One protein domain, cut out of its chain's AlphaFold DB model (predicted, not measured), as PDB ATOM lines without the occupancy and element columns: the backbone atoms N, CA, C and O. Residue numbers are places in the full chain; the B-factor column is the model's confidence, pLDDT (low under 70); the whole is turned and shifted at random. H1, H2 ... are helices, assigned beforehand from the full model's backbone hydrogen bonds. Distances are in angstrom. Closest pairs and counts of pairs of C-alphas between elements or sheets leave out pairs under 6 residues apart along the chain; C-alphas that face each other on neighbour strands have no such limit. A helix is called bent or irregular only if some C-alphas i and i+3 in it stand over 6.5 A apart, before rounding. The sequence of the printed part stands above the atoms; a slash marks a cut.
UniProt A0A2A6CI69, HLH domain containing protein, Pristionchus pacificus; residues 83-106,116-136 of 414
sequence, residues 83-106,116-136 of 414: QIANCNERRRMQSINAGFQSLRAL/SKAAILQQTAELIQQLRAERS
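Overview. This is residues 83 to 106 and 116 to 136 of the 414 residues of the protein "HLH domain containing protein" of Pristionchus pacificus (UniProt A0A2A6CI69). Two long helices, H1 and H2, follow one another along a slender rod and meet in a corner near their ends, where residues 100 to 104 of H1 overlap residues 117 to 120 of H2. From this small joint residues 83 to 96 of H1 and residues 128 to 136 of H2 stick out and stand free, making most of the length. The printed part has 45 residues with two named helices, in the order H1, H2, and no named strand; the class is all helix. It is extended, with a radius of gyration of the C-alphas of 15.0 A and spans of 51 by 19 by 14 A.

Along the chain. H1, the longest helix, is residues 83 to 105, from C-alpha 83 at (361.546, 256.805, 175.809) to C-alpha 105 at (378.915, 228.162, 176.250), 33.5 A. H2 is residues 117 to 136, 29.0 A from first to last C-alpha, and ends at C-alpha 136 at (369.609, 206.889, 166.432). Neither helix is bent.

Arrangement. H1 touches H2 with residues 100 to 104 alone, and H2 touches H1 with residues 117 to 120 alone. There are 4 pairs of C-alphas within 8 A, and the closest C-alphas of the two helices are those of Arg 104 and Ile 120, 6.2 A apart. Their lines stand at a steep tilt of 45 degrees. They run the same way, and their centres are 23.6 A apart. In H1 and H2 every backbone O i to N i+4 pair is within hydrogen-bond range.

Size, cuts and confidence. The two C-alphas farthest apart are those of Gln 83 and Ser 136, at 51.4 A. Residues 107 to 115 are not printed; C-alphas 106 and 116 are 14.9 A apart across this cut, which lies in the link from H1 to H2. The mean pLDDT of the printed part is 97.9, and no printed residue of this model is under 70.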
ATOM      1  N   GLN A  83     360.439 257.190 174.928       97.94
ATOM      2  CA  GLN A  83     361.546 256.805 175.809       97.94
ATOM      3  C   GLN A  83     361.309 255.436 176.450       97.94
ATOM      4  O   GLN A  83     362.200 254.592 176.402       97.94
ATOM      5  N   ILE A  84     360.105 255.173 176.963       97.50
ATOM      6  CA  ILE A  84     359.735 253.868 177.528       97.50
ATOM      7  C   ILE A  84     359.879 252.763 176.472       97.50
ATOM      8  O   ILE A  84     360.497 251.732 176.742       97.50
ATOM      9  N   ALA A  85     359.378 252.989 175.252       98.50
ATOM     10  CA  ALA A  85     359.522 252.036 174.151       98.50
ATOM     11  C   ALA A  85     361.000 251.744 173.822       98.50
ATOM     12  O   ALA A  85     361.388 250.583 173.689       98.50
ATOM     13  N   ASN A  86     361.847 252.775 173.775       98.69
ATOM     14  CA  ASN A  86     363.282 252.619 173.527       98.69
ATOM     15  C   ASN A  86     364.000 251.855 174.652       98.69
ATOM     16  O   ASN A  86     364.839 250.995 174.379       98.69
ATOM     17  N   CYS A  87     363.683 252.156 175.915       98.62
ATOM     18  CA  CYS A  87     364.226 251.435 177.066       98.62
ATOM     19  C   CYS A  87     363.847 249.949 177.018       98.62
ATOM     20  O   CYS A  87     364.696 249.085 177.252       98.62
ATOM     21  N   ASN A  88     362.607 249.645 176.635       98.69
ATOM     22  CA  ASN A  88     362.149 248.271 176.457       98.69
ATOM     23  C   ASN A  88     362.911 247.546 175.338       98.69
ATOM     24  O   ASN A  88     363.319 246.401 175.540       98.69
ATOM     25  N   GLU A  89     363.188 248.198 174.203       98.75
ATOM     26  CA  GLU A  89     363.963 247.566 173.125       98.75
ATOM     27  C   GLU A  89     365.422 247.319 173.527       98.75
ATOM     28  O   GLU A  89     365.959 246.247 173.248       98.75
ATOM     29  N   ARG A  90     366.060 248.241 174.266       98.81
ATOM     30  CA  ARG A  90     367.407 247.987 174.815       98.81
ATOM     31  C   ARG A  90     367.411 246.757 175.714       98.81
ATOM     32  O   ARG A  90     368.292 245.910 175.573       98.81
ATOM     33  N   ARG A  91     366.413 246.625 176.591       98.75
ATOM     34  CA  ARG A  91     366.281 245.466 177.482       98.75
ATOM     35  C   ARG A  91     366.077 244.166 176.701       98.75
ATOM     36  O   ARG A  91     366.710 243.162 177.016       98.75
ATOM     37  N   ARG A  92     365.245 244.194 175.655       98.81
ATOM     38  CA  ARG A  92     365.030 243.064 174.740       98.81
ATOM     39  C   ARG A  92     366.316 242.671 174.007       98.81
ATOM     40  O   ARG A  92     366.645 241.490 173.927       98.81
ATOM     41  N   MET A  93     367.074 243.642 173.502       98.81
ATOM     42  CA  MET A  93     368.361 243.387 172.849       98.81
ATOM     43  C   MET A  93     369.397 242.813 173.820       98.81
ATOM     44  O   MET A  93     370.124 241.886 173.459       98.81
ATOM     45  N   GLN A  94     369.440 243.304 175.061       98.69
ATOM     46  CA  GLN A  94     370.313 242.771 176.109       98.69
ATOM     47  C   GLN A  94     369.975 241.319 176.461       98.69
ATOM     48  O   GLN A  94     370.882 240.489 176.492       98.69
ATOM     49  N   SER A  95     368.696 240.983 176.668       98.62
ATOM     50  CA  SER A  95     368.295 239.607 176.992       98.62
ATOM     51  C   SER A  95     368.578 238.635 175.845       98.62
ATOM     52  O   SER A  95     369.068 237.531 176.081       98.62
ATOM     53  N   ILE A  96     368.373 239.062 174.595       98.50
ATOM     54  CA  ILE A  96     368.752 238.277 173.413       98.50
ATOM     55  C   ILE A  96     370.268 238.054 173.375       98.50
ATOM     56  O   ILE A  96     370.724 236.933 173.148       98.50
ATOM     57  N   ASN A  97     371.068 239.094 173.621       98.50
ATOM     58  CA  ASN A  97     372.527 238.975 173.633       98.50
ATOM     59  C   ASN A  97     373.024 238.051 174.755       98.50
ATOM     60  O   ASN A  97     373.941 237.268 174.514       98.50
ATOM     61  N   ALA A  98     372.407 238.094 175.938       98.50
ATOM     62  CA  ALA A  98     372.690 237.152 177.017       98.50
ATOM     63  C   ALA A  98     372.372 235.705 176.595       98.50
ATOM     64  O   ALA A  98     373.205 234.819 176.769       98.50
ATOM     65  N   GLY A  99     371.234 235.475 175.929       98.38
ATOM     66  CA  GLY A  99     370.879 234.161 175.383       98.38
ATOM     67  C   GLY A  99     371.913 233.612 174.391       98.38
ATOM     68  O   GLY A  99     372.280 232.441 174.467       98.38
ATOM     69  N   PHE A 100     372.460 234.458 173.509       98.38
ATOM     70  CA  PHE A 100     373.555 234.060 172.609       98.38
ATOM     71  C   PHE A 100     374.839 233.677 173.357       98.38
ATOM     72  O   PHE A 100     375.558 232.789 172.899       98.38
ATOM     73  N   GLN A 101     375.140 234.325 174.488       97.12
ATOM     74  CA  GLN A 101     376.299 233.975 175.317       97.12
ATOM     75  C   GLN A 101     376.104 232.618 175.998       97.12
ATOM     76  O   GLN A 101     376.996 231.776 175.921       97.12
ATOM     77  N   SER A 102     374.926 232.366 176.579       97.31
ATOM     78  CA  SER A 102     374.593 231.062 177.166       97.31
ATOM     79  C   SER A 102     374.638 229.941 176.128       97.31
ATOM     80  O   SER A 102     375.235 228.901 176.377       97.31
ATOM     81  N   LEU A 103     374.078 230.167 174.935       97.56
ATOM     82  CA  LEU A 103     374.121 229.183 173.852       97.56
ATOM     83  C   LEU A 103     375.559 228.899 173.400       97.56
ATOM     84  O   LEU A 103     375.932 227.749 173.193       97.56
ATOM     85  N   ARG A 104     376.393 229.940 173.300       95.81
ATOM     86  CA  ARG A 104     377.813 229.812 172.950       95.81
ATOM     87  C   ARG A 104     378.599 228.951 173.940       95.81
ATOM     88  O   ARG A 104     379.518 228.275 173.493       95.81
ATOM     89  N   ALA A 105     378.249 228.966 175.224       95.00
ATOM     90  CA  ALA A 105     378.915 228.162 176.250       95.00
ATOM     91  C   ALA A 105     378.619 226.652 176.142       95.00
ATOM     92  O   ALA A 105     379.404 225.850 176.634       95.00
ATOM     93  N   LEU A 106     377.517 226.258 175.489       96.12
ATOM     94  CA  LEU A 106     377.138 224.849 175.295       96.12
ATOM     95  C   LEU A 106     377.785 224.208 174.061       96.12
ATOM     96  O   LEU A 106     377.695 222.997 173.870       96.12
ATOM     97  N   SER A 116     380.664 234.623 165.635       97.38
ATOM     98  CA  SER A 116     379.571 235.499 165.217       97.38
ATOM     99  C   SER A 116     378.209 234.887 165.568       97.38
ATOM    100  O   SER A 116     378.086 233.676 165.765       97.38
ATOM    101  N   LYS A 117     377.151 235.713 165.617       98.19
ATOM    102  CA  LYS A 117     375.779 235.233 165.874       98.19
ATOM    103  C   LYS A 117     375.349 234.161 164.866       98.19
ATOM    104  O   LYS A 117     374.780 233.153 165.267       98.19
ATOM    105  N   ALA A 118     375.680 234.345 163.587       98.31
ATOM    106  CA  ALA A 118     375.396 233.363 162.541       98.31
ATOM    107  C   ALA A 118     376.155 232.047 162.770       98.31
ATOM    108  O   ALA A 118     375.548 230.984 162.723       98.31
ATOM    109  N   ALA A 119     377.447 232.110 163.111       97.69
ATOM    110  CA  ALA A 119     378.241 230.917 163.403       97.69
ATOM    111  C   ALA A 119     377.734 230.157 164.641       97.69
ATOM    112  O   ALA A 119     377.755 228.931 164.661       97.69
ATOM    113  N   ILE A 120     377.252 230.864 165.676       97.75
ATOM    114  CA  ILE A 120     376.593 230.238 166.836       97.75
ATOM    115  C   ILE A 120     375.358 229.450 166.393       97.75
ATOM    116  O   ILE A 120     375.229 228.286 166.764       97.75
ATOM    117  N   LEU A 121     374.471 230.053 165.596       98.56
ATOM    118  CA  LEU A 121     373.262 229.376 165.115       98.56
ATOM    119  C   LEU A 121     373.600 228.169 164.233       98.56
ATOM    120  O   LEU A 121     373.027 227.100 164.432       98.56
ATOM    121  N   GLN A 122     374.561 228.324 163.321       98.06
ATOM    122  CA  GLN A 122     374.999 227.263 162.416       98.06
ATOM    123  C   GLN A 122     375.558 226.057 163.185       98.06
ATOM    124  O   GLN A 122     375.046 224.949 163.050       98.06
ATOM    125  N   GLN A 123     376.527 226.281 164.078       97.12
ATOM    126  CA  GLN A 123     377.121 225.202 164.876       97.12
ATOM    127  C   GLN A 123     376.113 224.558 165.835       97.12
ATOM    128  O   GLN A 123     376.182 223.361 166.089       97.12
ATOM    129  N   THR A 124     375.152 225.329 166.355       98.31
ATOM    130  CA  THR A 124     374.067 224.769 167.177       98.31
ATOM    131  C   THR A 124     373.202 223.812 166.361       98.31
ATOM    132  O   THR A 124     372.852 222.739 166.849       98.31
ATOM    133  N   ALA A 125     372.859 224.171 165.121       98.50
ATOM    134  CA  ALA A 125     372.069 223.308 164.250       98.50
ATOM    135  C   ALA A 125     372.816 222.008 163.912       98.50
ATOM    136  O   ALA A 125     372.233 220.929 164.022       98.50
ATOM    137  N   GLU A 126     374.103 222.108 163.573       98.06
ATOM    138  CA  GLU A 126     374.975 220.957 163.305       98.06
ATOM    139  C   GLU A 126     375.102 220.048 164.530       98.06
ATOM    140  O   GLU A 126     374.897 218.840 164.420       98.06
ATOM    141  N   LEU A 127     375.327 220.618 165.717       98.00
ATOM    142  CA  LEU A 127     375.415 219.857 166.963       98.00
ATOM    143  C   LEU A 127     374.108 219.117 167.269       98.00
ATOM    144  O   LEU A 127     374.126 217.939 167.614       98.00
ATOM    145  N   ILE A 128     372.955 219.774 167.113       98.31
ATOM    146  CA  ILE A 128     371.652 219.126 167.309       98.31
ATOM    147  C   ILE A 128     371.466 217.969 166.317       98.31
ATOM    148  O   ILE A 128     370.949 216.917 166.695       98.31
ATOM    149  N   GLN A 129     371.862 218.141 165.053       98.50
ATOM    150  CA  GLN A 129     371.788 217.076 164.049       98.50
ATOM    151  C   GLN A 129     372.721 215.909 164.389       98.50
ATOM    152  O   GLN A 129     372.292 214.757 164.321       98.50
ATOM    153  N   GLN A 130     373.948 216.198 164.822       98.19
ATOM    154  CA  GLN A 130     374.908 215.192 165.262       98.19
ATOM    155  C   GLN A 130     374.366 214.388 166.449       98.19
ATOM    156  O   GLN A 130     374.296 213.164 166.373       98.19
ATOM    157  N   LEU A 131     373.896 215.062 167.504       97.94
ATOM    158  CA  LEU A 131     373.325 214.406 168.684       97.94
ATOM    159  C   LEU A 131     372.104 213.545 168.330       97.94
ATOM    160  O   LEU A 131     371.904 212.473 168.903       97.94
ATOM    161  N   ARG A 132     371.287 213.978 167.362       97.81
ATOM    162  CA  ARG A 132     370.170 213.172 166.845       97.81
ATOM    163  C   ARG A 132     370.658 211.917 166.123       97.81
ATOM    164  O   ARG A 132     370.117 210.846 166.379       97.81
ATOM    165  N   ALA A 133     371.666 212.031 165.261       97.69
ATOM    166  CA  ALA A 133     372.230 210.891 164.541       97.69
ATOM    167  C   ALA A 133     372.909 209.890 165.489       97.69
ATOM    168  O   ALA A 133     372.723 208.681 165.350       97.69
ATOM    169  N   GLU A 134     373.652 210.382 166.483       97.50
ATOM    170  CA  GLU A 134     374.255 209.550 167.525       97.50
ATOM    171  C   GLU A 134     373.182 208.809 168.322       97.50
ATOM    172  O   GLU A 134     373.270 207.591 168.465       97.50
ATOM    173  N   ARG A 135     372.119 209.501 168.755       96.19
ATOM    174  CA  ARG A 135     370.983 208.871 169.441       96.19
ATOM    175  C   ARG A 135     370.366 207.739 168.614       96.19
ATOM    176  O   ARG A 135     370.102 206.681 169.178       96.19
ATOM    177  N   SER A 136     370.144 207.939 167.313       95.88
ATOM    178  CA  SER A 136     369.609 206.889 166.432       95.88
ATOM    179  C   SER A 136     370.536 205.675 166.354       95.88
ATOM    180  O   SER A 136     370.078 204.554 166.539       95.88
TER     181      SER A 136